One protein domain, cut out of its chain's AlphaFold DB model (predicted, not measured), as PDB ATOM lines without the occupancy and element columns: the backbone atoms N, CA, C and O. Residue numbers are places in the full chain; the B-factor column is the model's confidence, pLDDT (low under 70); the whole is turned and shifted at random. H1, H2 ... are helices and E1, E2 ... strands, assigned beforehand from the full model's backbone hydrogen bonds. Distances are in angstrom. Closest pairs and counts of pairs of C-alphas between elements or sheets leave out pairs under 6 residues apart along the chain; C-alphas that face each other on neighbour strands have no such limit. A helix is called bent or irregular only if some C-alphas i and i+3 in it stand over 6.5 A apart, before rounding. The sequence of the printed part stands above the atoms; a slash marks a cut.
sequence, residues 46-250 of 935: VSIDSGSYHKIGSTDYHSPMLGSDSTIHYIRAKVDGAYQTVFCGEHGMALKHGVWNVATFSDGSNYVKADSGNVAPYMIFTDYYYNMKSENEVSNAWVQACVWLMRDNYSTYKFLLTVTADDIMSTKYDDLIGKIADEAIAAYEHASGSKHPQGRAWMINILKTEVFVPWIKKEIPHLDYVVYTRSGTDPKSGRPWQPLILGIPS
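AT A GLANCE: This is residues 46 to 250 of the 935 residues of an uncharacterized protein of Oscillibacter sp. 1-3 (UniProt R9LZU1). A seven-stranded sheet is curled back on itself like part of a barrel, with edge strand E1 returning beside E3, and a group of helices is packed over one part of it. The helical hairpin H1 and H2 packs on the sheet, H5 and H6 cross each other beyond that hairpin, and H3 and H4 lie at the end of the domain farthest from the strands. The printed part has 205 residues, with six named helices and seven named strands in the order E1 E2 E3 E4 E5 H1 H2 H3 H4 H5 H6 E6 E7. The sheet's order is E1 E5 E6 E7 E4 E3 E2, antiparallel throughout, and the class is mixed, helices and strands. The whole is compact, with a radius of gyration of the C-alphas of 16.5 A, and rounded, with spans of 48 by 40 by 29 A.

IN THESE COORDINATES: The strands are E1, residues 46 to 48, beginning at C-alpha 46 (135.824, 79.144, 61.089); E2, residues 53 to 55; E3, residues 73 to 79, 18.2 A long; E4, residues 82 to 88, 18.8 A; E5, residues 98 to 102, 13.6 A; E6, residues 224 to 229, 16.9 A; and E7, residues 244 to 248, 12.8 A, ending at C-alpha 248 (144.862, 78.348, 71.069). The helices are H1, residues 123 to 131, 12.1 A; H2, residues 137 to 152, 22.7 A; H3, residues 154 to 161, 11.0 A; H4, residues 165 to 169, 6.2 A; H5, residues 174 to 192, 25.6 A, beginning at C-alpha 174 (158.025, 104.274, 80.571); and H6, residues 199 to 216, 24.5 A. H3 is irregular, with C-alphas 156 and 159 7.3 A apart; H6 is only just irregular, with C-alphas 209 and 212 6.6 A apart.

HOW THE PARTS SIT: The strongly twisted sheet is a folded sheet, bent back so that E1 and E5 face E7, E4, E3 and E2, with E6 as the hinge. The closest C-alphas of E1 and E3 are those of Ile 48 and Ala 77, 4.9 A apart. E2, E3 and E4 form a meander, each strand the antiparallel neighbour of the one before; N 74 and O 54 are 2.9 A apart, and N 79 and O 82 are 2.8 A. E4 neighbours E7, with N 245 and O 87 at 2.9 A. The hairpin E6 and E7 has N 228 and O 244 at 2.8 A. E5 neighbours E6, with N 229 and O 101 at 2.8 A, and E1, with N 48 and O 98 at 2.9 A. H2 is on the sheet at a height of 7.6 A, over E3 and, only just, E4, with 3 of its C-alphas falling there; it runs across the strands, at 80 degrees to E3 on the local plane. H1 is on the sheet at a height of 8.9 A, over E7. H1 and H2 form a helical hairpin and touch at Phe 125 and Val 143, C-alphas 5.8 A apart, at a shallow tilt of 18 degrees, opposite ways. H2 touches H5 at Trp 142 and Ala 184, C-alphas 4.6 A apart, at a steep tilt of 41 degrees, opposite ways. H5 touches residues 199 to 207 of H6, closest at the C-alphas of Ala 181 and Met 203, 5.5 A; they are only just about perpendicular, at 70.3 degrees. H6 touches H4, with the C-alphas of Ala 165 and Val 213 5.2 A apart. H3 is close to H2 but not clearly touching, with the C-alphas of Met 150 and Tyr 157 6.2 A apart. Every O i to N i+4 pair is within hydrogen-bond range in H1, H2, H4 and H5; H6 has 11 of 14, and H3 has 1 of 4, beside 3 of 5 O i to N i+3 pairs.

THE WHOLE: The C-alphas farthest apart, those of Asp 166 and Pro 235, are 50.2 A apart. The printed part has no cut. The long links are E2 to E3, E5 to H1 and E6 to E7; in the first, residues 61 to 62 pair with residues 69 to 70, antiparallel. The mean pLDDT of the printed part is 88.4, with residues 115, 117 to 118 and 134 under 70.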
ATOM      1  N   VAL A  46     136.694  78.532  60.081       94.69
ATOM      2  CA  VAL A  46     135.824  79.144  61.089       94.69
ATOM      3  C   VAL A  46     134.759  79.987  60.410       94.69
ATOM      4  O   VAL A  46     134.983  80.549  59.332       94.69
ATOM      5  N   SER A  47     133.577  80.081  61.017       93.44
ATOM      6  CA  SER A  47     132.488  80.904  60.485       93.44
ATOM      7  C   SER A  47     132.073  81.999  61.454       93.44
ATOM      8  O   SER A  47     131.960  81.779  62.655       93.44
ATOM      9  N   ILE A  48     131.803  83.187  60.921       93.88
ATOM     10  CA  ILE A  48     131.130  84.262  61.651       93.88
ATOM     11  C   ILE A  48     129.688  84.289  61.166       93.88
ATOM     12  O   ILE A  48     129.440  84.466  59.969       93.88
ATOM     13  N   ASP A  49     128.739  84.137  62.084       92.38
ATOM     14  CA  ASP A  49     127.317  84.165  61.761       92.38
ATOM     15  C   ASP A  49     126.747  85.586  61.856       92.38
ATOM     16  O   ASP A  49     127.358  86.521  62.387       92.38
ATOM     17  N   SER A  50     125.543  85.778  61.314       83.69
ATOM     18  CA  SER A  50     124.825  87.048  61.424       83.69
ATOM     19  C   SER A  50     124.472  87.325  62.889       83.69
ATOM     20  O   SER A  50     123.589  86.673  63.439       83.69
ATOM     21  N   GLY A  51     125.152  88.297  63.502       82.50
ATOM     22  CA  GLY A  51     124.984  88.658  64.915       82.50
ATOM     23  C   GLY A  51     126.117  88.191  65.831       82.50
ATOM     24  O   GLY A  51     126.155  88.603  66.982       82.50
ATOM     25  N   SER A  52     127.078  87.409  65.329       87.75
ATOM     26  CA  SER A  52     128.287  87.036  66.082       87.75
ATOM     27  C   SER A  52     129.380  88.105  66.022       87.75
ATOM     28  O   SER A  52     130.523  87.843  66.371       87.75
ATOM     29  N   TYR A  53     129.048  89.304  65.552       91.38
ATOM     30  CA  TYR A  53     129.920  90.461  65.634       91.38
ATOM     31  C   TYR A  53     129.092  91.743  65.701       91.38
ATOM     32  O   TYR A  53     128.032  91.845  65.071       91.38
ATOM     33  N   HIS A  54     129.606  92.746  66.402       89.06
ATOM     34  CA  HIS A  54     129.045  94.093  66.401       89.06
ATOM     35  C   HIS A  54     130.134  95.137  66.609       89.06
ATOM     36  O   HIS A  54     131.232  94.847  67.075       89.06
ATOM     37  N   LYS A  55     129.841  96.366  66.189       89.44
ATOM     38  CA  LYS A  55     130.708  97.518  66.424       89.44
ATOM     39  C   LYS A  55     130.571  97.962  67.879       89.44
ATOM     40  O   LYS A  55     129.449  98.099  68.363       89.44
ATOM     41  N   ILE A  56     131.699  98.200  68.533       88.50
ATOM     42  CA  ILE A  56     131.754  98.796  69.866       88.50
ATOM     43  C   ILE A  56     131.782 100.317  69.688       88.50
ATOM     44  O   ILE A  56     132.567 100.832  68.894       88.50
ATOM     45  N   GLY A  57     130.910 101.029  70.403       82.94
ATOM     46  CA  GLY A  57     130.741 102.475  70.250       82.94
ATOM     47  C   GLY A  57     129.803 102.876  69.100       82.94
ATOM     48  O   GLY A  57     129.460 102.094  68.211       82.94
ATOM     49  N   SER A  58     129.334 104.126  69.139       79.06
ATOM     50  CA  SER A  58     128.379 104.667  68.151       79.06
ATOM     51  C   SER A  58     129.046 105.308  66.926       79.06
ATOM     52  O   SER A  58     128.402 105.479  65.891       79.06
ATOM     53  N   THR A  59     130.339 105.624  67.014       86.62
ATOM     54  CA  THR A  59     131.168 106.219  65.952       86.62
ATOM     55  C   THR A  59     132.403 105.363  65.717       86.62
ATOM     56  O   THR A  59     132.616 104.394  66.431       86.62
ATOM     57  N   ASP A  60     133.185 105.628  64.669       88.56
ATOM     58  CA  ASP A  60     134.503 104.987  64.554       88.56
ATOM     59  C   ASP A  60     135.437 105.482  65.670       88.56
ATOM     60  O   ASP A  60     135.267 106.587  66.200       88.56
ATOM     61  N   TYR A  61     136.353 104.608  66.070       92.12
ATOM     62  CA  TYR A  61     137.392 104.869  67.052       92.12
ATOM     63  C   TYR A  61     138.569 105.541  66.352       92.12
ATOM     64  O   TYR A  61     139.148 104.969  65.433       92.12
ATOM     65  N   HIS A  62     138.931 106.739  66.795       91.25
ATOM     66  CA  HIS A  62     140.136 107.405  66.322       91.25
ATOM     67  C   HIS A  62     141.317 106.971  67.190       91.25
ATOM     68  O   HIS A  62     141.360 107.338  68.365       91.25
ATOM     69  N   SER A  63     142.249 106.206  66.621       90.50
ATOM     70  CA  SER A  63     143.461 105.768  67.321       90.50
ATOM     71  C   SER A  63     144.417 106.949  67.510       90.50
ATOM     72  O   SER A  63     144.899 107.497  66.511       90.50
ATOM     73  N   PRO A  64     144.735 107.356  68.753       87.00
ATOM     74  CA  PRO A  64     145.703 108.421  68.991       87.00
ATOM     75  C   PRO A  64     147.096 108.101  68.449       87.00
ATOM     76  O   PRO A  64     147.798 109.015  68.018       87.00
ATOM     77  N   MET A  65     147.514 106.830  68.493       89.81
ATOM     78  CA  MET A  65     148.869 106.437  68.105       89.81
ATOM     79  C   MET A  65     148.997 106.094  66.617       89.81
ATOM     80  O   MET A  65     150.048 106.351  66.033       89.81
ATOM     81  N   LEU A  66     147.947 105.554  65.986       86.50
ATOM     82  CA  LEU A  66     147.942 105.245  64.547       86.50
ATOM     83  C   LEU A  66     147.442 106.415  63.688       86.50
ATOM     84  O   LEU A  66     147.614 106.402  62.470       86.50
ATOM     85  N   GLY A  67     146.800 107.420  64.294       87.62
ATOM     86  CA  GLY A  67     146.312 108.621  63.607       87.62
ATOM     87  C   GLY A  67     145.197 108.356  62.591       87.62
ATOM     88  O   GLY A  67     145.015 109.143  61.661       87.62
ATOM     89  N   SER A  68     144.470 107.246  62.733       87.00
ATOM     90  CA  SER A  68     143.456 106.797  61.776       87.00
ATOM     91  C   SER A  68     142.156 106.359  62.452       87.00
ATOM     92  O   SER A  68     142.143 105.892  63.595       87.00
ATOM     93  N   ASP A  69     141.048 106.529  61.724       87.88
ATOM     94  CA  ASP A  69     139.725 106.078  62.152       87.88
ATOM     95  C   ASP A  69     139.553 104.589  61.850       87.88
ATOM     96  O   ASP A  69     139.655 104.141  60.706       87.88
ATOM     97  N   SER A  70     139.252 103.830  62.894       86.69
ATOM     98  CA  SER A  70     139.147 102.381  62.877       86.69
ATOM     99  C   SER A  70     137.845 101.933  63.513       86.69
ATOM    100  O   SER A  70     137.317 102.555  64.433       86.69
ATOM    101  N   THR A  71     137.300 100.818  63.043       88.06
ATOM    102  CA  THR A  71     136.110 100.248  63.664       88.06
ATOM    103  C   THR A  71     136.525  99.193  64.684       88.06
ATOM    104  O   THR A  71     137.002  98.123  64.313       88.06
ATOM    105  N   ILE A  72     136.336  99.482  65.975       89.56
ATOM    106  CA  ILE A  72     136.471  98.472  67.029       89.56
ATOM    107  C   ILE A  72     135.243  97.560  66.987       89.56
ATOM    108  O   ILE A  72     134.100  98.020  66.925       89.56
ATOM    109  N   HIS A  73     135.488  96.255  67.013       88.81
ATOM    110  CA  HIS A  73     134.461  95.231  66.905       88.81
ATOM    111  C   HIS A  73     134.614  94.210  68.018       88.81
ATOM    112  O   HIS A  73     135.725  93.765  68.275       88.81
ATOM    113  N   TYR A  74     133.493  93.774  68.584       90.38
ATOM    114  CA  TYR A  74     133.446  92.508  69.299       90.38
ATOM    115  C   TYR A  74     133.143  91.406  68.287       90.38
ATOM    116  O   TYR A  74     132.164  91.521  67.546       90.38
ATOM    117  N   ILE A  75     133.980  90.369  68.212       91.56
ATOM    118  CA  ILE A  75     133.870  89.314  67.197       91.56
ATOM    119  C   ILE A  75     133.903  87.948  67.865       91.56
ATOM    120  O   ILE A  75     134.838  87.616  68.589       91.56
ATOM    121  N   ARG A  76     132.902  87.123  67.561       91.75
ATOM    122  CA  ARG A  76     132.847  85.708  67.912       91.75
ATOM    123  C   ARG A  76     132.841  84.869  66.640       91.75
ATOM    124  O   ARG A  76     131.959  85.015  65.792       91.75
ATOM    125  N   ALA A  77     133.808  83.972  66.517       92.81
ATOM    126  CA  ALA A  77     133.856  82.977  65.457       92.81
ATOM    127  C   ALA A  77     133.398  81.620  66.001       92.81
ATOM    128  O   ALA A  77     133.649  81.278  67.155       92.81
ATOM    129  N   LYS A  78     132.709  80.845  65.168       92.69
ATOM    130  CA  LYS A  78     132.355  79.462  65.460       92.69
ATOM    131  C   LYS A  78     133.527  78.564  65.068       92.69
ATOM    132  O   LYS A  78     133.825  78.436  63.880       92.69
ATOM    133  N   VAL A  79     134.159  77.968  66.071       90.75
ATOM    134  CA  VAL A  79     135.311  77.060  65.977       90.75
ATOM    135  C   VAL A  79     134.848  75.705  66.509       90.75
ATOM    136  O   VAL A  79     134.350  75.637  67.631       90.75
ATOM    137  N   ASP A  80     134.872  74.665  65.675       85.25
ATOM    138  CA  ASP A  80     134.414  73.300  66.008       85.25
ATOM    139  C   ASP A  80     133.045  73.214  66.706       85.25
ATOM    140  O   ASP A  80     132.767  72.357  67.541       85.25
ATOM    141  N   GLY A  81     132.141  74.124  66.340       81.44
ATOM    142  CA  GLY A  81     130.782  74.169  66.876       81.44
ATOM    143  C   GLY A  81     130.574  75.103  68.071       81.44
ATOM    144  O   GLY A  81     129.418  75.424  68.347       81.44
ATOM    145  N   ALA A  82     131.637  75.602  68.710       86.94
ATOM    146  CA  ALA A  82     131.583  76.530  69.842       86.94
ATOM    147  C   ALA A  82     131.949  77.971  69.435       86.94
ATOM    148  O   ALA A  82     132.755  78.186  68.535       86.94
ATOM    149  N   TYR A  83     131.355  78.978  70.089       89.69
ATOM    150  CA  TYR A  83     131.681  80.385  69.822       89.69
ATOM    151  C   TYR A  83     132.861  80.857  70.668       89.69
ATOM    152  O   TYR A  83     132.732  80.961  71.889       89.69
ATOM    153  N   GLN A  84     133.941  81.256  70.007       89.69
ATOM    154  CA  GLN A  84     135.138  81.817  70.630       89.69
ATOM    155  C   GLN A  84     135.333  83.274  70.212       89.69
ATOM    156  O   GLN A  84     135.075  83.633  69.062       89.69
ATOM    157  N   THR A  85     135.771  84.115  71.147       89.50
ATOM    158  CA  THR A  85     136.155  85.498  70.842       89.50
ATOM    159  C   THR A  85     137.440  85.494  70.020       89.50
ATOM    160  O   THR A  85     138.389  84.791  70.364       89.50
ATOM    161  N   VAL A  86     137.456  86.268  68.937       90.81
ATOM    162  CA  VAL A  86     138.609  86.458  68.044       90.81
ATOM    163  C   VAL A  86     138.889  87.947  67.875       90.81
ATOM    164  O   VAL A  86     137.996  88.774  68.066       90.81
ATOM    165  N   PHE A  87     140.110  88.292  67.480       90.06
ATOM    166  CA  PHE A  87     140.531  89.685  67.321       90.06
ATOM    167  C   PHE A  87     140.692  90.076  65.856       90.06
ATOM    168  O   PHE A  87     141.121  89.272  65.024       90.06
ATOM    169  N   CYS A  88     140.394  91.338  65.539       89.00
ATOM    170  CA  CYS A  88     140.762  91.926  64.254       89.00
ATOM    171  C   CYS A  88     142.286  91.983  64.120       89.00
ATOM    172  O   CYS A  88     142.931  92.749  64.829       89.00
ATOM    173  N   GLY A  89     142.859  91.261  63.159       82.75
ATOM    174  CA  GLY A  89     144.299  91.312  62.911       82.75
ATOM    175  C   GLY A  89     144.808  92.606  62.272       82.75
ATOM    176  O   GLY A  89     145.995  92.868  62.347       82.75
ATOM    177  N   GLU A  90     143.948  93.419  61.663       84.44
ATOM    178  CA  GLU A  90     144.310  94.672  60.971       84.44
ATOM    179  C   GLU A  90     143.202  95.710  61.139       84.44
ATOM    180  O   GLU A  90     142.024  95.353  61.187       84.44
ATOM    181  N   HIS A  91     143.552  96.989  61.231       83.88
ATOM    182  CA  HIS A  91     142.569  98.052  61.418       83.88
ATOM    183  C   HIS A  91     141.980  98.522  60.076       83.88
ATOM    184  O   HIS A  91     142.628  98.500  59.033       83.88
ATOM    185  N   GLY A  92     140.694  98.887  60.069       76.06
ATOM    186  CA  GLY A  92     140.044  99.497  58.899       76.06
ATOM    187  C   GLY A  92     139.575  98.553  57.777       76.06
ATOM    188  O   GLY A  92     139.079  99.042  56.755       76.06
ATOM    189  N   MET A  93     139.657  97.228  57.944       87.31
ATOM    190  CA  MET A  93     139.197  96.238  56.955       87.31
ATOM    191  C   MET A  93     137.697  95.907  57.059       87.31
ATOM    192  O   MET A  93     136.987  96.345  57.965       87.31
ATOM    193  N   ALA A  94     137.163  95.164  56.082       87.00
ATOM    194  CA  ALA A  94     135.750  94.794  56.059       87.00
ATOM    195  C   ALA A  94     135.450  93.534  56.888       87.00
ATOM    196  O   ALA A  94     136.122  92.513  56.746       87.00
ATOM    197  N   LEU A  95     134.355  93.565  57.660       88.88
ATOM    198  CA  LEU A  95     133.857  92.436  58.453       88.88
ATOM    199  C   LEU A  95     132.360  92.178  58.189       88.88
ATOM    200  O   LEU A  95     131.523  93.068  58.360       88.88
ATOM    201  N   LYS A  96     132.015  90.953  57.761       87.81
ATOM    202  CA  LYS A  96     130.632  90.456  57.586       87.81
ATOM    203  C   LYS A  96     130.545  88.955  57.795       87.81
ATOM    204  O   LYS A  96     131.521  88.272  57.534       87.81
ATOM    205  N   HIS A  97     129.358  88.438  58.109       89.12
ATOM    206  CA  HIS A  97     129.128  86.992  58.189       89.12
ATOM    207  C   HIS A  97     129.708  86.221  56.980       89.12
ATOM    208  O   HIS A  97     129.692  86.694  55.834       89.12
ATOM    209  N   GLY A  98     130.259  85.038  57.236       91.38
ATOM    210  CA  GLY A  98     130.938  84.219  56.234       91.38
ATOM    211  C   GLY A  98     131.941  83.242  56.833       91.38
ATOM    212  O   GLY A  98     131.959  83.030  58.040       91.38
ATOM    213  N   VAL A  99     132.759  82.644  55.966       93.25
ATOM    214  CA  VAL A  99     133.745  81.618  56.324       93.25
ATOM    215  C   VAL A  99     135.152  82.151  56.075       93.25
ATOM    216  O   VAL A  99     135.413  82.730  55.016       93.25
ATOM    217  N   TRP A 100     136.032  81.939  57.046       95.62
ATOM    218  CA  TRP A 100     137.465  82.174  56.950       95.62
ATOM    219  C   TRP A 100     138.193  80.836  56.987       95.62
ATOM    220  O   TRP A 100     137.731  79.895  57.631       95.62
ATOM    221  N   ASN A 101     139.315  80.756  56.283       94.88
ATOM    222  CA  ASN A 101     140.160  79.568  56.230       94.88
ATOM    223  C   ASN A 101     141.444  79.837  57.011       94.88
ATOM    224  O   ASN A 101     141.910  80.980  57.040       94.88
ATOM    225  N   VAL A 102     142.003  78.800  57.626       94.06
ATOM    226  CA  VAL A 102     143.315  78.878  58.274       94.06
ATOM    227  C   VAL A 102     144.364  79.382  57.277       94.06
ATOM    228  O   VAL A 102     144.354  79.007  56.102       94.06
ATOM    229  N   ALA A 103     145.219  80.302  57.715       90.56
ATOM    230  CA  ALA A 103     146.342  80.784  56.926       90.56
ATOM    231  C   ALA A 103     147.512  79.799  57.015       90.56
ATOM    232  O   ALA A 103     147.780  79.236  58.071       90.56
ATOM    233  N   THR A 104     148.228  79.633  55.907       86.88
ATOM    234  CA  THR A 104     149.525  78.952  55.883       86.88
ATOM    235  C   THR A 104     150.616  80.014  55.866       86.88
ATOM    236  O   THR A 104     150.585  80.908  55.013       86.88
ATOM    237  N   PHE A 105     151.549  79.940  56.812       81.50
ATOM    238  CA  PHE A 105     152.676  80.861  56.912       81.50
ATOM    239  C   PHE A 105     153.775  80.509  55.900       81.50
ATOM    240  O   PHE A 105     153.731  79.483  55.220       81.50
ATOM    241  N   SER A 106     154.758  81.398  55.744       73.31
ATOM    242  CA  SER A 106     155.833  81.255  54.749       73.31
ATOM    243  C   SER A 106     156.738  80.041  54.971       73.31
ATOM    244  O   SER A 106     157.357  79.574  54.020       73.31
ATOM    245  N   ASP A 107     156.808  79.540  56.203       70.88
ATOM    246  CA  ASP A 107     157.516  78.317  56.598       70.88
ATOM    247  C   ASP A 107     156.670  77.039  56.416       70.88
ATOM    248  O   ASP A 107     157.134  75.937  56.692       70.88
ATOM    249  N   GLY A 108     155.434  77.173  55.920       79.12
ATOM    250  CA  GLY A 108     154.493  76.075  55.715       79.12
ATOM    251  C   GLY A 108     153.646  75.720  56.939       79.12
ATOM    252  O   GLY A 108     152.720  74.920  56.789       79.12
ATOM    253  N   SER A 109     153.915  76.303  58.113       83.94
ATOM    254  CA  SER A 109     153.124  76.078  59.331       83.94
ATOM    255  C   SER A 109     151.701  76.643  59.199       83.94
ATOM    256  O   SER A 109     151.427  77.527  58.377       83.94
ATOM    257  N   ASN A 110     150.762  76.128  59.999       88.62
ATOM    258  CA  ASN A 110     149.382  76.639  60.083       88.62
ATOM    259  C   ASN A 110     149.095  77.420  61.381       88.62
ATOM    260  O   ASN A 110     147.954  77.821  61.616       88.62
ATOM    261  N   TYR A 111     150.121  77.659  62.200       89.38
ATOM    262  CA  TYR A 111     150.066  78.412  63.450       89.38
ATOM    263  C   TYR A 111     151.437  79.015  63.775       89.38
ATOM    264  O   TYR A 111     152.446  78.620  63.203       89.38
ATOM    265  N   VAL A 112     151.470  79.969  64.701       84.44
ATOM    266  CA  VAL A 112     152.702  80.515  65.275       84.44
ATOM    267  C   VAL A 112     152.845  79.965  66.687       84.44
ATOM    268  O   VAL A 112     151.969  80.207  67.523       84.44
ATOM    269  N   LYS A 113     153.938  79.238  66.942       84.56
ATOM    270  CA  LYS A 113     154.246  78.686  68.263       84.56
ATOM    271  C   LYS A 113     154.671  79.791  69.230       84.56
ATOM    272  O   LYS A 113     155.495  80.637  68.860       84.56
ATOM    273  N   ALA A 114     154.140  79.761  70.449       76.50
ATOM    274  CA  ALA A 114     154.337  80.803  71.458       76.50
ATOM    275  C   ALA A 114     155.819  81.036  71.817       76.50
ATOM    276  O   ALA A 114     156.252  82.178  71.943       76.50
ATOM    277  N   ASP A 115     156.609  79.959  71.873       67.44
ATOM    278  CA  ASP A 115     158.047  79.974  72.194       67.44
ATOM    279  C   ASP A 115     158.959  79.932  70.941       67.44
ATOM    280  O   ASP A 115     160.134  79.572  71.022       67.44
ATOM    281  N   SER A 116     158.441  80.257  69.750       70.62
ATOM    282  CA  SER A 116     159.254  80.297  68.522       70.62
ATOM    283  C   SER A 116     159.903  81.662  68.285       70.62
ATOM    284  O   SER A 116     159.407  82.694  68.728       70.62
ATOM    285  N   GLY A 117     160.955  81.702  67.458       61.47
ATOM    286  CA  GLY A 117     161.540  82.960  66.964       61.47
ATOM    287  C   GLY A 117     160.579  83.838  66.140       61.47
ATOM    288  O   GLY A 117     160.934  84.962  65.789       61.47
ATOM    289  N   ASN A 118     159.369  83.345  65.849       64.69
ATOM    290  CA  ASN A 118     158.311  84.048  65.125       64.69
ATOM    291  C   ASN A 118     157.244  84.673  66.053       64.69
ATOM    292  O   ASN A 118     156.258  85.220  65.552       64.69
ATOM    293  N   VAL A 119     157.417  84.614  67.382       74.56
ATOM    294  CA  VAL A 119     156.520  85.271  68.349       74.56
ATOM    295  C   VAL A 119     156.484  86.788  68.125       74.56
ATOM    296  O   VAL A 119     157.505  87.436  67.896       74.56
ATOM    297  N   ALA A 120     155.289  87.378  68.184       82.62
ATOM    298  CA  ALA A 120     155.071  88.799  67.956       82.62
ATOM    299  C   ALA A 120     154.611  89.514  69.237       82.62
ATOM    300  O   ALA A 120     153.781  88.986  69.971       82.62
ATOM    301  N   PRO A 121     155.058  90.759  69.498       86.56
ATOM    302  CA  PRO A 121     154.804  91.445  70.769       86.56
ATOM    303  C   PRO A 121     153.316  91.704  71.042       86.56
ATOM    304  O   PRO A 121     152.911  91.819  72.195       86.56
ATOM    305  N   TYR A 122     152.475  91.757  70.003       86.19
ATOM    306  CA  TYR A 122     151.030  91.911  70.177       86.19
ATOM    307  C   TYR A 122     150.343  90.667  70.768       86.19
ATOM    308  O   TYR A 122     149.224  90.798  71.265       86.19
ATOM    309  N   MET A 123     150.994  89.494  70.755       86.88
ATOM    310  CA  MET A 123     150.467  88.253  71.349       86.88
ATOM    311  C   MET A 123     150.296  88.367  72.872       86.88
ATOM    312  O   MET A 123     149.370  87.796  73.437       86.88
ATOM    313  N   ILE A 124     151.098  89.211  73.530       90.94
ATOM    314  CA  ILE A 124     151.022  89.469  74.977       90.94
ATOM    315  C   ILE A 124     149.608  89.903  75.403       90.94
ATOM    316  O   ILE A 124     149.081  89.473  76.429       90.94
ATOM    317  N   PHE A 125     148.968  90.767  74.609       90.62
ATOM    318  CA  PHE A 125     147.647  91.305  74.941       90.62
ATOM    319  C   PHE A 125     146.518  90.315  74.702       90.62
ATOM    320  O   PHE A 125     145.520  90.322  75.426       90.62
ATOM    321  N   THR A 126     146.668  89.467  73.693       87.06
ATOM    322  CA  THR A 126     145.715  88.398  73.433       87.06
ATOM    323  C   THR A 126     145.833  87.305  74.499       87.06
ATOM    324  O   THR A 126     144.796  86.907  75.028       87.06
ATOM    325  N   ASP A 127     147.045  86.934  74.931       89.88
ATOM    326  CA  ASP A 127     147.287  85.997  76.044       89.88
ATOM    327  C   ASP A 127     146.639  86.511  77.331       89.88
ATOM    328  O   ASP A 127     145.848  85.816  77.974       89.88
ATOM    329  N   TYR A 128     146.897  87.780  77.660       90.06
ATOM    330  CA  TYR A 128     146.283  88.450  78.800       90.06
ATOM    331  C   TYR A 128     144.748  88.408  78.735       90.06
ATOM    332  O   TYR A 128     144.092  88.080  79.728       90.06
ATOM    333  N   TYR A 129     144.153  88.682  77.569       88.94
ATOM    334  CA  TYR A 129     142.700  88.634  77.403       88.94
ATOM    335  C   TYR A 129     142.114  87.240  77.642       88.94
ATOM    336  O   TYR A 129     141.126  87.110  78.372       88.94
ATOM    337  N   TYR A 130     142.717  86.198  77.063       86.62
ATOM    338  CA  TYR A 130     142.255  84.824  77.258       86.62
ATOM    339  C   TYR A 130     142.456  84.350  78.703       86.62
ATOM    340  O   TYR A 130     141.564  83.705  79.260       86.62
ATOM    341  N   ASN A 131     143.561  84.734  79.347       87.12
ATOM    342  CA  ASN A 131     143.834  84.399  80.743       87.12
ATOM    343  C   ASN A 131     142.808  85.001  81.712       87.12
ATOM    344  O   ASN A 131     142.371  84.339  82.653       87.12
ATOM    345  N   MET A 132     142.338  86.224  81.447       84.00
ATOM    346  CA  MET A 132     141.267  86.838  82.239       84.00
ATOM    347  C   MET A 132     139.929  86.086  82.156       84.00
ATOM    348  O   MET A 132     139.038  86.360  82.962       84.00
ATOM    349  N   LYS A 133     139.744  85.187  81.172       80.06
ATOM    350  CA  LYS A 133     138.477  84.480  80.888       80.06
ATOM    351  C   LYS A 133     137.268  85.429  80.830       80.06
ATOM    352  O   LYS A 133     136.157  85.075  81.224       80.06
ATOM    353  N   SER A 134     137.494  86.659  80.370       67.69
ATOM    354  CA  SER A 134     136.520  87.749  80.403       67.69
ATOM    355  C   SER A 134     135.888  87.946  79.028       67.69
ATOM    356  O   SER A 134     136.593  88.182  78.055       67.69
ATOM    357  N   GLU A 135     134.554  87.923  78.939       72.81
ATOM    358  CA  GLU A 135     133.808  88.305  77.722       72.81
ATOM    359  C   GLU A 135     133.450  89.813  77.714       72.81
ATOM    360  O   GLU A 135     132.471  90.235  77.102       72.81
ATOM    361  N   ASN A 136     134.206  90.654  78.431       83.88
ATOM    362  CA  ASN A 136     133.918  92.087  78.519       83.88
ATOM    363  C   ASN A 136     134.304  92.822  77.220       83.88
ATOM    364  O   ASN A 136     135.472  92.851  76.829       83.88
ATOM    365  N   GLU A 137     133.321  93.464  76.584       85.81
ATOM    366  CA  GLU A 137     133.494  94.220  75.336       85.81
ATOM    367  C   GLU A 137     134.426  95.431  75.492       85.81
ATOM    368  O   GLU A 137     135.212  95.727  74.599       85.81
ATOM    369  N   VAL A 138     134.405  96.109  76.642       87.38
ATOM    370  CA  VAL A 138     135.309  97.236  76.918       87.38
ATOM    371  C   VAL A 138     136.749  96.743  77.043       87.38
ATOM    372  O   VAL A 138     137.655  97.386  76.516       87.38
ATOM    373  N   SER A 139     136.966  95.587  77.679       85.88
ATOM    374  CA  SER A 139     138.294  94.966  77.743       85.88
ATOM    375  C   SER A 139     138.791  94.534  76.364       85.88
ATOM    376  O   SER A 139     139.950  94.746  76.024       85.88
ATOM    377  N   ASN A 140     137.895  93.976  75.550       89.81
ATOM    378  CA  ASN A 140     138.200  93.592  74.176       89.81
ATOM    379  C   ASN A 140     138.605  94.807  73.328       89.81
ATOM    380  O   ASN A 140     139.571  94.726  72.574       89.81
ATOM    381  N   ALA A 141     137.914  95.938  73.498       90.31
ATOM    382  CA  ALA A 141     138.166  97.154  72.735       90.31
ATOM    383  C   ALA A 141     139.599  97.675  72.888       90.31
ATOM    384  O   ALA A 141     140.252  97.967  71.886       90.31
ATOM    385  N   TRP A 142     140.100  97.781  74.121       90.44
ATOM    386  CA  TRP A 142     141.449  98.297  74.341       90.44
ATOM    387  C   TRP A 142     142.536  97.266  74.027       90.44
ATOM    388  O   TRP A 142     143.555  97.645  73.456       90.44
ATOM    389  N   VAL A 143     142.298  95.972  74.277       91.06
ATOM    390  CA  VAL A 143     143.200  94.891  73.832       91.06
ATOM    391  C   VAL A 143     143.360  94.922  72.314       91.06
ATOM    392  O   VAL A 143     144.480  94.903  71.809       91.06
ATOM    393  N   GLN A 144     142.255  95.043  71.578       91.12
ATOM    394  CA  GLN A 144     142.280  95.101  70.121       91.12
ATOM    395  C   GLN A 144     143.033  96.337  69.598       91.12
ATOM    396  O   GLN A 144     143.815  96.217  68.657       91.12
ATOM    397  N   ALA A 145     142.854  97.504  70.225       92.31
ATOM    398  CA  ALA A 145     143.605  98.708  69.863       92.31
ATOM    399  C   ALA A 145     145.118  98.547  70.114       92.31
ATOM    400  O   ALA A 145     145.930  98.902  69.257       92.31
ATOM    401  N   CYS A 146     145.510  97.936  71.238       92.50
ATOM    402  CA  CYS A 146     146.913  97.635  71.531       92.50
ATOM    403  C   CYS A 146     147.522  96.632  70.539       92.50
ATOM    404  O   CYS A 146     148.672  96.807  70.132       92.50
ATOM    405  N   VAL A 147     146.756  95.624  70.100       90.94
ATOM    406  CA  VAL A 147     147.184  94.678  69.054       90.94
ATOM    407  C   VAL A 147     147.501  95.414  67.751       90.94
ATOM    408  O   VAL A 147     148.560  95.185  67.168       90.94
ATOM    409  N   TRP A 148     146.638  96.337  67.314       92.44
ATOM    410  CA  TRP A 148     146.881  97.135  66.106       92.44
ATOM    411  C   TRP A 148     148.107  98.037  66.236       92.44
ATOM    412  O   TRP A 148     148.960  98.030  65.350       92.44
ATOM    413  N   LEU A 149     148.233  98.754  67.359       92.44
ATOM    414  CA  LEU A 149     149.390  99.606  67.644       92.44
ATOM    415  C   LEU A 149     150.702  98.830  67.508       92.44
ATOM    416  O   LEU A 149     151.629  99.279  66.831       92.44
ATOM    417  N   MET A 150     150.780  97.664  68.147       90.88
ATOM    418  CA  MET A 150     151.990  96.848  68.166       90.88
ATOM    419  C   MET A 150     152.276  96.169  66.834       90.88
ATOM    420  O   MET A 150     153.443  96.040  66.472       90.88
ATOM    421  N   ARG A 151     151.247  95.751  66.093       87.44
ATOM    422  CA  ARG A 151     151.424  95.136  64.774       87.44
ATOM    423  C   ARG A 151     151.977  96.136  63.755       87.44
ATOM    424  O   ARG A 151     152.955  95.817  63.084       87.44
ATOM    425  N   ASP A 152     151.428  97.348  63.700       87.94
ATOM    426  CA  ASP A 152     151.895  98.401  62.782       87.94
ATOM    427  C   ASP A 152     153.264  98.976  63.188       87.94
ATOM    428  O   ASP A 152     153.973  99.552  62.365       87.94
ATOM    429  N   ASN A 153     153.667  98.791  64.451       88.62
ATOM    430  CA  ASN A 153     154.934  99.275  65.006       88.62
ATOM    431  C   ASN A 153     155.802  98.138  65.570       88.62
ATOM    432  O   ASN A 153     156.451  98.300  66.607       88.62
ATOM    433  N   TYR A 154     155.829  96.991  64.888       86.75
ATOM    434  CA  TYR A 154     156.492  95.767  65.356       86.75
ATOM    435  C   TYR A 154     157.929  95.995  65.855       86.75
ATOM    436  O   TYR A 154     158.276  95.613  66.972       86.75
ATOM    437  N   SER A 155     158.768  96.670  65.058       85.69
ATOM    438  CA  SER A 155     160.179  96.914  65.390       85.69
ATOM    439  C   SER A 155     160.373  97.759  66.652       85.69
ATOM    440  O   SER A 155     161.373  97.584  67.345       85.69
ATOM    441  N   THR A 156     159.416  98.635  66.963       91.81
ATOM    442  CA  THR A 156     159.426  99.488  68.157       91.81
ATOM    443  C   THR A 156     159.101  98.695  69.418       91.81
ATOM    444  O   THR A 156     159.669  98.977  70.468       91.81
ATOM    445  N   TYR A 157     158.205  97.707  69.329       92.69
ATOM    446  CA  TYR A 157     157.701  96.959  70.489       92.69
ATOM    447  C   TYR A 157     158.299  95.557  70.646       92.69
ATOM    448  O   TYR A 157     158.072  94.926  71.675       92.69
ATOM    449  N   LYS A 158     159.124  95.086  69.698       90.88
ATOM    450  CA  LYS A 158     159.783  93.767  69.773       90.88
ATOM    451  C   LYS A 158     160.633  93.560  71.033       90.88
ATOM    452  O   LYS A 158     160.852  92.422  71.421       90.88
ATOM    453  N   PHE A 159     161.084  94.638  71.686       90.81
ATOM    454  CA  PHE A 159     161.840  94.547  72.941       90.81
ATOM    455  C   PHE A 159     161.053  93.832  74.049       90.81
ATOM    456  O   PHE A 159     161.666  93.219  74.913       90.81
ATOM    457  N   LEU A 160     159.712  93.876  74.015       90.06
ATOM    458  CA  LEU A 160     158.854  93.215  75.003       90.06
ATOM    459  C   LEU A 160     159.030  91.691  75.037       90.06
ATOM    460  O   LEU A 160     158.686  91.072  76.035       90.06
ATOM    461  N   LEU A 161     159.587  91.103  73.975       88.88
ATOM    462  CA  LEU A 161     159.829  89.666  73.867       88.88
ATOM    463  C   LEU A 161     161.130  89.220  74.554       88.88
ATOM    464  O   LEU A 161     161.301  88.041  74.827       88.88
ATOM    465  N   THR A 162     162.054  90.148  74.826       86.75
ATOM    466  CA  THR A 162     163.392  89.842  75.370       86.75
ATOM    467  C   THR A 162     163.718  90.630  76.640       86.75
ATOM    468  O   THR A 162     164.837  90.567  77.144       86.75
ATOM    469  N   VAL A 163     162.782  91.445  77.127       90.62
ATOM    470  CA  VAL A 163     162.967  92.328  78.284       90.62
ATOM    471  C   VAL A 163     162.745  91.576  79.596       90.62
ATOM    472  O   VAL A 163     161.898  90.689  79.683       90.62
ATOM    473  N   THR A 164     163.479  91.947  80.645       93.81
ATOM    474  CA  THR A 164     163.293  91.361  81.979       93.81
ATOM    475  C   THR A 164     162.154  92.043  82.744       93.81
ATOM    476  O   THR A 164     161.795  93.197  82.484       93.81
ATOM    477  N   ALA A 165     161.597  91.352  83.742       91.38
ATOM    478  CA  ALA A 165     160.584  91.935  84.623       91.38
ATOM    479  C   ALA A 165     161.109  93.191  85.351       91.38
ATOM    480  O   ALA A 165     160.380  94.173  85.490       91.38
ATOM    481  N   ASP A 166     162.382  93.189  85.754       91.69
ATOM    482  CA  ASP A 166     163.027  94.328  86.415       91.69
ATOM    483  C   ASP A 166     163.156  95.534  85.478       91.69
ATOM    484  O   ASP A 166     162.874  96.668  85.872       91.69
ATOM    485  N   ASP A 167     163.502  95.296  84.212       91.31
ATOM    486  CA  ASP A 167     163.568  96.332  83.186       91.31
ATOM    487  C   ASP A 167     162.191  96.974  82.933       91.31
ATOM    488  O   ASP A 167     162.104  98.200  82.816       91.31
ATOM    489  N   ILE A 168     161.112  96.180  82.901       94.31
ATOM    490  CA  ILE A 168     159.730  96.683  82.792       94.31
ATOM    491  C   ILE A 168     159.329  97.501  84.021       94.31
ATOM    492  O   ILE A 168     158.684  98.545  83.888       94.31
ATOM    493  N   MET A 169     159.702  97.050  85.219       93.12
ATOM    494  CA  MET A 169     159.384  97.756  86.462       93.12
ATOM    495  C   MET A 169     160.215  99.030  86.651       93.12
ATOM    496  O   MET A 169     159.751  99.964  87.308       93.12
ATOM    497  N   SER A 170     161.391  99.117  86.026       91.69
ATOM    498  CA  SER A 170     162.202 100.335  85.958       91.69
ATOM    499  C   SER A 170     161.551 101.434  85.100       91.69
ATOM    500  O   SER A 170     160.526 101.229  84.449       91.69
ATOM    501  N   THR A 171     162.172 102.616  85.050       90.38
ATOM    502  CA  THR A 171     161.724 103.728  84.194       90.38
ATOM    503  C   THR A 171     162.212 103.624  82.744       90.38
ATOM    504  O   THR A 171     161.923 104.500  81.933       90.38
ATOM    505  N   LYS A 172     162.985 102.581  82.404       90.81
ATOM    506  CA  LYS A 172     163.687 102.423  81.115       90.81
ATOM    507  C   LYS A 172     162.749 102.463  79.906       90.81
ATOM    508  O   LYS A 172     163.122 102.998  78.867       90.81
ATOM    509  N   TYR A 173     161.532 101.940  80.055       94.19
ATOM    510  CA  TYR A 173     160.550 101.818  78.972       94.19
ATOM    511  C   TYR A 173     159.257 102.614  79.207       94.19
ATOM    512  O   TYR A 173     158.283 102.422  78.479       94.19
ATOM    513  N   ASP A 174     159.235 103.530  80.181       91.75
ATOM    514  CA  ASP A 174     158.025 104.274  80.571       91.75
ATOM    515  C   ASP A 174     157.413 105.084  79.429       91.75
ATOM    516  O   ASP A 174     156.189 105.166  79.321       91.75
ATOM    517  N   ASP A 175     158.236 105.642  78.543       92.62
ATOM    518  CA  ASP A 175     157.748 106.397  77.388       92.62
ATOM    519  C   ASP A 175     157.030 105.493  76.377       92.62
ATOM    520  O   ASP A 175     155.973 105.857  75.856       92.62
ATOM    521  N   LEU A 176     157.567 104.296  76.116       94.25
ATOM    522  CA  LEU A 176     156.972 103.328  75.188       94.25
ATOM    523  C   LEU A 176     155.725 102.669  75.785       94.25
ATOM    524  O   LEU A 176     154.701 102.589  75.106       94.25
ATOM    525  N   ILE A 177     155.782 102.268  77.059       95.38
ATOM    526  CA  ILE A 177     154.631 101.740  77.809       95.38
ATOM    527  C   ILE A 177     153.549 102.812  77.945       95.38
ATOM    528  O   ILE A 177     152.359 102.530  77.822       95.38
ATOM    529  N   GLY A 178     153.951 104.066  78.124       94.75
ATOM    530  CA  GLY A 178     153.049 105.201  78.193       94.75
ATOM    531  C   GLY A 178     152.230 105.400  76.919       94.75
ATOM    532  O   GLY A 178     151.040 105.670  77.020       94.75
ATOM    533  N   LYS A 179     152.815 105.196  75.733       94.81
ATOM    534  CA  LYS A 179     152.067 105.230  74.460       94.81
ATOM    535  C   LYS A 179     151.015 104.124  74.374       94.81
ATOM    536  O   LYS A 179     149.910 104.363  73.899       94.81
ATOM    537  N   ILE A 180     151.339 102.931  74.875       95.81
ATOM    538  CA  ILE A 180     150.387 101.813  74.951       95.81
ATOM    539  C   ILE A 180     149.249 102.159  75.918       95.81
ATOM    540  O   ILE A 180     148.084 101.925  75.606       95.81
ATOM    541  N   ALA A 181     149.570 102.768  77.062       95.25
ATOM    542  CA  ALA A 181     148.580 103.228  78.031       95.25
ATOM    543  C   ALA A 181     147.640 104.293  77.448       95.25
ATOM    544  O   ALA A 181     146.437 104.250  77.705       95.25
ATOM    545  N   ASP A 182     148.174 105.229  76.662       94.38
ATOM    546  CA  ASP A 182     147.392 106.277  76.003       94.38
ATOM    547  C   ASP A 182     146.411 105.681  74.974       94.38
ATOM    548  O   ASP A 182     145.230 106.041  74.965       94.38
ATOM    549  N   GLU A 183     146.862 104.711  74.172       95.31
ATOM    550  CA  GLU A 183     146.012 103.973  73.227       95.31
ATOM    551  C   GLU A 183     144.913 103.177  73.953       95.31
ATOM    552  O   GLU A 183     143.728 103.287  73.618       95.31
ATOM    553  N   ALA A 184     145.288 102.433  75.002       94.44
ATOM    554  CA  ALA A 184     144.368 101.614  75.784       94.44
ATOM    555  C   ALA A 184     143.273 102.457  76.456       94.44
ATOM    556  O   ALA A 184     142.091 102.107  76.416       94.44
ATOM    557  N   ILE A 185     143.648 103.603  77.036       94.31
ATOM    558  CA  ILE A 185     142.696 104.544  77.632       94.31
ATOM    559  C   ILE A 185     141.748 105.087  76.570       94.31
ATOM    560  O   ILE A 185     140.539 105.062  76.780       94.31
ATOM    561  N   ALA A 186     142.255 105.545  75.425       94.06
ATOM    562  CA  ALA A 186     141.394 106.093  74.382       94.06
ATOM    563  C   ALA A 186     140.370 105.061  73.882       94.06
ATOM    564  O   ALA A 186     139.196 105.390  73.695       94.06
ATOM    565  N   ALA A 187     140.788 103.805  73.705       93.62
ATOM    566  CA  ALA A 187     139.897 102.720  73.302       93.62
ATOM    567  C   ALA A 187     138.865 102.380  74.390       93.62
ATOM    568  O   ALA A 187     137.684 102.193  74.087       93.62
ATOM    569  N   TYR A 188     139.271 102.382  75.665       92.94
ATOM    570  CA  TYR A 188     138.357 102.244  76.798       92.94
ATOM    571  C   TYR A 188     137.309 103.362  76.827       92.94
ATOM    572  O   TYR A 188     136.120 103.099  77.017       92.94
ATOM    573  N   GLU A 189     137.725 104.618  76.662       93.12
ATOM    574  CA  GLU A 189     136.825 105.772  76.716       93.12
ATOM    575  C   GLU A 189     135.821 105.744  75.564       93.12
ATOM    576  O   GLU A 189     134.635 106.023  75.757       93.12
ATOM    577  N   HIS A 190     136.277 105.326  74.383       92.50
ATOM    578  CA  HIS A 190     135.420 105.101  73.228       92.50
ATOM    579  C   HIS A 190     134.381 103.999  73.480       92.50
ATOM    580  O   HIS A 190     133.197 104.187  73.192       92.50
ATOM    581  N   ALA A 191     134.807 102.864  74.040       91.81
ATOM    582  CA  ALA A 191     133.943 101.711  74.272       91.81
ATOM    583  C   ALA A 191     132.954 101.912  75.427       91.81
ATOM    584  O   ALA A 191     131.786 101.543  75.320       91.81
ATOM    585  N   SER A 192     133.408 102.511  76.529       89.38
ATOM    586  CA  SER A 192     132.587 102.746  77.722       89.38
ATOM    587  C   SER A 192     131.704 103.993  77.612       89.38
ATOM    588  O   SER A 192     130.733 104.125  78.357       89.38
ATOM    589  N   GLY A 193     132.041 104.931  76.718       88.25
ATOM    590  CA  GLY A 193     131.389 106.239  76.622       88.25
ATOM    591  C   GLY A 193     131.678 107.162  77.812       88.25
ATOM    592  O   GLY A 193     130.995 108.172  77.990       88.25
ATOM    593  N   SER A 194     132.667 106.825  78.643       87.94
ATOM    594  CA  SER A 194     133.029 107.554  79.860       87.94
ATOM    595  C   SER A 194     134.542 107.709  79.973       87.94
ATOM    596  O   SER A 194     135.287 106.855  79.504       87.94
ATOM    597  N   LYS A 195     135.007 108.797  80.597       89.06
ATOM    598  CA  LYS A 195     136.444 108.999  80.821       89.06
ATOM    599  C   LYS A 195     137.014 107.939  81.754       89.06
ATOM    600  O   LYS A 195     136.360 107.577  82.734       89.06
ATOM    601  N   HIS A 196     138.247 107.508  81.500       88.94
ATOM    602  CA  HIS A 196     138.887 106.501  82.335       88.94
ATOM    603  C   HIS A 196     139.115 107.066  83.754       88.94
ATOM    604  O   HIS A 196     139.780 108.096  83.905       88.94
ATOM    605  N   PRO A 197     138.606 106.418  84.818       80.19
ATOM    606  CA  PRO A 197     138.506 107.025  86.149       80.19
ATOM    607  C   PRO A 197     139.856 107.300  86.827       80.19
ATOM    608  O   PRO A 197     139.926 108.132  87.729       80.19
ATOM    609  N   GLN A 198     140.924 106.612  86.414       89.38
ATOM    610  CA  GLN A 198     142.240 106.658  87.072       89.38
ATOM    611  C   GLN A 198     143.381 107.191  86.179       89.38
ATOM    612  O   GLN A 198     144.497 107.388  86.657       89.38
ATOM    613  N   GLY A 199     143.100 107.483  84.902       88.44
ATOM    614  CA  GLY A 199     144.055 108.090  83.965       88.44
ATOM    615  C   GLY A 199     145.327 107.281  83.647       88.44
ATOM    616  O   GLY A 199     145.458 106.101  83.973       88.44
ATOM    617  N   ARG A 200     146.277 107.953  82.980       91.75
ATOM    618  CA  ARG A 200     147.478 107.366  82.354       91.75
ATOM    619  C   ARG A 200     148.435 106.674  83.319       91.75
ATOM    620  O   ARG A 200     148.873 105.566  83.045       91.75
ATOM    621  N   ALA A 201     148.766 107.313  84.440       90.50
ATOM    622  CA  ALA A 201     149.740 106.770  85.390       90.50
ATOM    623  C   ALA A 201     149.270 105.441  86.001       90.50
ATOM    624  O   ALA A 201     150.063 104.517  86.165       90.50
ATOM    625  N   TRP A 202     147.969 105.331  86.280       93.75
ATOM    626  CA  TRP A 202     147.377 104.079  86.734       93.75
ATOM    627  C   TRP A 202     147.430 103.009  85.643       93.75
ATOM    628  O   TRP A 202     147.847 101.892  85.922       93.75
ATOM    629  N   MET A 203     147.093 103.358  84.398       93.31
ATOM    630  CA  MET A 203     147.140 102.405  83.286       93.31
ATOM    631  C   MET A 203     148.561 101.890  83.027       93.31
ATOM    632  O   MET A 203     148.743 100.698  82.822       93.31
ATOM    633  N   ILE A 204     149.584 102.749  83.110       93.88
ATOM    634  CA  ILE A 204     150.991 102.318  83.035       93.88
ATOM    635  C   ILE A 204     151.293 101.285  84.122       93.88
ATOM    636  O   ILE A 204     151.907 100.263  83.832       93.88
ATOM    637  N   ASN A 205     150.845 101.525  85.357       93.69
ATOM    638  CA  ASN A 205     151.044 100.571  86.443       93.69
ATOM    639  C   ASN A 205     150.367  99.227  86.144       93.69
ATOM    640  O   ASN A 205     151.017  98.202  86.273       93.69
ATOM    641  N   ILE A 206     149.113  99.231  85.684       92.81
ATOM    642  CA  ILE A 206     148.380  98.007  85.323       92.81
ATOM    643  C   ILE A 206     149.073  97.246  84.194       92.81
ATOM    644  O   ILE A 206     149.310  96.049  84.318       92.81
ATOM    645  N   LEU A 207     149.470  97.938  83.123       94.75
ATOM    646  CA  LEU A 207     150.208  97.322  82.023       94.75
ATOM    647  C   LEU A 207     151.496  96.653  82.515       94.75
ATOM    648  O   LEU A 207     151.816  95.550  82.089       94.75
ATOM    649  N   LYS A 208     152.218  97.277  83.449       95.12
ATOM    650  CA  LYS A 208     153.411  96.668  84.042       95.12
ATOM    651  C   LYS A 208     153.070  95.467  84.922       95.12
ATOM    652  O   LYS A 208     153.613  94.393  84.699       95.12
ATOM    653  N   THR A 209     152.198  95.641  85.912       93.88
ATOM    654  CA  THR A 209     152.015  94.667  87.000       93.88
ATOM    655  C   THR A 209     151.045  93.541  86.679       93.88
ATOM    656  O   THR A 209     151.118  92.506  87.326       93.88
ATOM    657  N   GLU A 210     150.133  93.734  85.727       91.56
ATOM    658  CA  GLU A 210     149.080  92.760  85.403       91.56
ATOM    659  C   GLU A 210     149.206  92.177  83.994       91.56
ATOM    660  O   GLU A 210     148.656  91.111  83.738       91.56
ATOM    661  N   VAL A 211     149.923  92.850  83.087       93.06
ATOM    662  CA  VAL A 211     150.091  92.392  81.700       93.06
ATOM    663  C   VAL A 211     151.527  91.935  81.456       93.06
ATOM    664  O   VAL A 211     151.778  90.742  81.333       93.06
ATOM    665  N   PHE A 212     152.486  92.864  81.423       94.81
ATOM    666  CA  PHE A 212     153.849  92.572  80.980       94.81
ATOM    667  C   PHE A 212     154.633  91.713  81.968       94.81
ATOM    668  O   PHE A 212     155.206  90.713  81.558       94.81
ATOM    669  N   VAL A 213     154.671  92.064  83.259       92.94
ATOM    670  CA  VAL A 213     155.439  91.283  84.244       92.94
ATOM    671  C   VAL A 213     154.879  89.869  84.409       92.94
ATOM    672  O   VAL A 213     155.681  88.940  84.321       92.94
ATOM    673  N   PRO A 214     153.558  89.662  84.585       92.00
ATOM    674  CA  PRO A 214     153.003  88.314  84.647       92.00
ATOM    675  C   PRO A 214     153.265  87.508  83.374       92.00
ATOM    676  O   PRO A 214     153.614  86.338  83.456       92.00
ATOM    677  N   TRP A 215     153.192  88.133  82.194       90.62
ATOM    678  CA  TRP A 215     153.535  87.458  80.942       90.62
ATOM    679  C   TRP A 215     155.022  87.074  80.872       90.62
ATOM    680  O   TRP A 215     155.333  85.923  80.582       90.62
ATOM    681  N   ILE A 216     155.946  87.981  81.215       88.81
ATOM    682  CA  ILE A 216     157.403  87.720  81.236       88.81
ATOM    683  C   ILE A 216     157.760  86.610  82.229       88.81
ATOM    684  O   ILE A 216     158.632  85.788  81.962       88.81
ATOM    685  N   LYS A 217     157.087  86.577  83.383       86.12
ATOM    686  CA  LYS A 217     157.276  85.552  84.417       86.12
ATOM    687  C   LYS A 217     156.541  84.240  84.134       86.12
ATOM    688  O   LYS A 217     156.607  83.348  84.971       86.12
ATOM    689  N   LYS A 218     155.847  84.134  82.994       84.12
ATOM    690  CA  LYS A 218     154.992  82.993  82.623       84.12
ATOM    691  C   LYS A 218     153.845  82.720  83.611       84.12
ATOM    692  O   LYS A 218     153.277  81.644  83.644       84.12
ATOM    693  N   GLU A 219     153.427  83.726  84.377       85.50
ATOM    694  CA  GLU A 219     152.221  83.670  85.220       85.50
ATOM    695  C   GLU A 219     150.926  83.774  84.379       85.50
ATOM    696  O   GLU A 219     149.829  83.487  84.859       85.50
ATOM    697  N   ILE A 220     151.047  84.210  83.119       85.12
ATOM    698  CA  ILE A 220     150.000  84.183  82.091       85.12
ATOM    699  C   ILE A 220     150.376  83.097  81.076       85.12
ATOM    700  O   ILE A 220     151.504  83.136  80.583       85.12
ATOM    701  N   PRO A 221     149.456  82.184  80.705       82.88
ATOM    702  CA  PRO A 221     149.729  81.178  79.686       82.88
ATOM    703  C   PRO A 221     150.106  81.818  78.350       82.88
ATOM    704  O   PRO A 221     149.375  82.668  77.840       82.88
ATOM    705  N   HIS A 222     151.223  81.376  77.778       86.88
ATOM    706  CA  HIS A 222     151.630  81.741  76.424       86.88
ATOM    707  C   HIS A 222     150.876  80.841  75.447       86.88
ATOM    708  O   HIS A 222     151.053  79.622  75.453       86.88
ATOM    709  N   LEU A 223     149.963  81.423  74.672       87.31
ATOM    710  CA  LEU A 223     149.151  80.673  73.719       87.31
ATOM    711  C   LEU A 223     149.861  80.573  72.371       87.31
ATOM    712  O   LEU A 223     150.576  81.479  71.947       87.31
ATOM    713  N   ASP A 224     149.602  79.482  71.664       88.88
ATOM    714  CA  ASP A 224     149.875  79.411  70.236       88.88
ATOM    715  C   ASP A 224     148.829  80.249  69.493       88.88
ATOM    716  O   ASP A 224     147.715  80.460  69.977       88.88
ATOM    717  N   TYR A 225     149.154  80.734  68.297       88.12
ATOM    718  CA  TYR A 225     148.247  81.608  67.553       88.12
ATOM    719  C   TYR A 225     147.970  81.105  66.156       88.12
ATOM    720  O   TYR A 225     148.875  80.784  65.391       88.12
ATOM    721  N   VAL A 226     146.697  81.146  65.782       90.50
ATOM    722  CA  VAL A 226     146.250  80.872  64.424       90.50
ATOM    723  C   VAL A 226     145.645  82.127  63.808       90.50
ATOM    724  O   VAL A 226     144.879  82.869  64.434       90.50
ATOM    725  N   VAL A 227     145.987  82.364  62.542       92.50
ATOM    726  CA  VAL A 227     145.408  83.438  61.739       92.50
ATOM    727  C   VAL A 227     144.445  82.829  60.732       92.50
ATOM    728  O   VAL A 227     144.813  81.969  59.939       92.50
ATOM    729  N   TYR A 228     143.211  83.317  60.721       94.06
ATOM    730  CA  TYR A 228     142.215  82.957  59.723       94.06
ATOM    731  C   TYR A 228     142.047  84.085  58.711       94.06
ATOM    732  O   TYR A 228     141.839  85.246  59.068       94.06
ATOM    733  N   THR A 229     142.087  83.747  57.423       94.00
ATOM    734  CA  THR A 229     141.979  84.704  56.318       94.00
ATOM    735  C   THR A 229     140.816  84.373  55.390       94.00
ATOM    736  O   THR A 229     140.340  83.239  55.283       94.00
ATOM    737  N   ARG A 230     140.327  85.401  54.695       93.38
ATOM    738  CA  ARG A 230     139.269  85.279  53.695       93.38
ATOM    739  C   ARG A 230     139.690  86.015  52.433       93.38
ATOM    740  O   ARG A 230     139.891  87.224  52.449       93.38
ATOM    741  N   SER A 231     139.815  85.286  51.330       89.12
ATOM    742  CA  SER A 231     140.257  85.855  50.055       89.12
ATOM    743  C   SER A 231     139.222  86.817  49.454       89.12
ATOM    744  O   SER A 231     138.010  86.644  49.615       89.12
ATOM    745  N   GLY A 232     139.707  87.800  48.695       89.31
ATOM    746  CA  GLY A 232     138.886  88.787  47.989       89.31
ATOM    747  C   GLY A 232     138.573  90.037  48.816       89.31
ATOM    748  O   GLY A 232     139.197  90.306  49.839       89.31
ATOM    749  N   THR A 233     137.599  90.816  48.351       89.62
ATOM    750  CA  THR A 233     137.200  92.100  48.944       89.62
ATOM    751  C   THR A 233     135.695  92.148  49.184       89.62
ATOM    752  O   THR A 233     134.927  91.469  48.495       89.62
ATOM    753  N   ASP A 234     135.246  92.977  50.124       86.19
ATOM    754  CA  ASP A 234     133.824  93.238  50.334       86.19
ATOM    755  C   ASP A 234     133.217  93.926  49.099       86.19
ATOM    756  O   ASP A 234     133.616  95.045  48.776       86.19
ATOM    757  N   PRO A 235     132.209  93.334  48.433       83.06
ATOM    758  CA  PRO A 235     131.642  93.892  47.203       83.06
ATOM    759  C   PRO A 235     131.010  95.280  47.359       83.06
ATOM    760  O   PRO A 235     130.758  95.946  46.359       83.06
ATOM    761  N   LYS A 236     130.698  95.708  48.592       83.81
ATOM    762  CA  LYS A 236     130.109  97.029  48.860       83.81
ATOM    763  C   LYS A 236     131.156  98.105  49.128       83.81
ATOM    764  O   LYS A 236     131.009  99.208  48.618       83.81
ATOM    765  N   SER A 237     132.163  97.811  49.949       83.06
ATOM    766  CA  SER A 237     133.187  98.793  50.331       83.06
ATOM    767  C   SER A 237     134.474  98.710  49.508       83.06
ATOM    768  O   SER A 237     135.283  99.626  49.581       83.06
ATOM    769  N   GLY A 238     134.693  97.632  48.748       86.69
ATOM    770  CA  GLY A 238     135.936  97.378  48.011       86.69
ATOM    771  C   GLY A 238     137.138  97.036  48.901       86.69
ATOM    772  O   GLY A 238     138.209  96.738  48.385       86.69
ATOM    773  N   ARG A 239     136.967  97.050  50.228       86.31
ATOM    774  CA  ARG A 239     138.033  96.776  51.195       86.31
ATOM    775  C   ARG A 239     138.302  95.273  51.317       86.31
ATOM    776  O   ARG A 239     137.354  94.488  51.216       86.31
ATOM    777  N   PRO A 240     139.555  94.856  51.548       90.69
ATOM    778  CA  PRO A 240     139.881  93.466  51.848       90.69
ATOM    779  C   PRO A 240     139.204  92.995  53.146       90.69
ATOM    780  O   PRO A 240     138.791  93.805  53.985       90.69
ATOM    781  N   TRP A 241     139.033  91.680  53.284       91.69
ATOM    782  CA  TRP A 241     138.395  91.083  54.459       91.69
ATOM    783  C   TRP A 241     139.336  91.051  55.662       91.69
ATOM    784  O   TRP A 241     140.496  90.679  55.533       91.69
ATOM    785  N   GLN A 242     138.786  91.375  56.829       90.62
ATOM    786  CA  GLN A 242     139.466  91.354  58.119       90.62
ATOM    787  C   GLN A 242     140.114  89.983  58.403       90.62
ATOM    788  O   GLN A 242     139.369  89.002  58.481       90.62
ATOM    789  N   PRO A 243     141.444  89.870  58.599       92.38
ATOM    790  CA  PRO A 243     142.042  88.670  59.172       92.38
ATOM    791  C   PRO A 243     141.620  88.536  60.637       92.38
ATOM    792  O   PRO A 243     141.490  89.543  61.341       92.38
ATOM    793  N   LEU A 244     141.405  87.300  61.082       92.50
ATOM    794  CA  LEU A 244     141.011  86.984  62.453       92.50
ATOM    795  C   LEU A 244     142.182  86.315  63.165       92.50
ATOM    796  O   LEU A 244     142.769  85.380  62.623       92.50
ATOM    797  N   ILE A 245     142.494  86.785  64.366       91.06
ATOM    798  CA  ILE A 245     143.502  86.190  65.244       91.06
ATOM    799  C   ILE A 245     142.772  85.420  66.343       91.06
ATOM    800  O   ILE A 245     141.864  85.966  66.980       91.06
ATOM    801  N   LEU A 246     143.169  84.168  66.556       90.19
ATOM    802  CA  LEU A 246     142.679  83.308  67.628       90.19
ATOM    803  C   LEU A 246     143.881  82.726  68.381       90.19
ATOM    804  O   LEU A 246     144.766  82.147  67.753       90.19
ATOM    805  N   GLY A 247     143.891  82.882  69.705       87.81
ATOM    806  CA  GLY A 247     144.815  82.160  70.578       87.81
ATOM    807  C   GLY A 247     144.285  80.752  70.846       87.81
ATOM    808  O   GLY A 247     143.089  80.578  71.085       87.81
ATOM    809  N   ILE A 248     145.158  79.753  70.789       85.88
ATOM    810  CA  ILE A 248     144.862  78.348  71.069       85.88
ATOM    811  C   ILE A 248     145.842  77.821  72.128       85.88
ATOM    812  O   ILE A 248     146.978  78.289  72.197       85.88
ATOM    813  N   PRO A 249     145.437  76.861  72.977       81.56
ATOM    814  CA  PRO A 249     146.357  76.253  73.936       81.56
ATOM    815  C   PRO A 249     147.587  75.666  73.229       81.56
ATOM    816  O   PRO A 249     147.427  75.013  72.193       81.56
ATOM    817  N   SER A 250     148.786  75.893  73.775       71.19
ATOM    818  CA  SER A 250     150.017  75.218  73.330       71.19
ATOM    819  C   SER A 250     149.854  73.695  73.444       71.19
ATOM    820  O   SER A 250     149.230  73.228  74.400       71.19
TER     821      SER A 250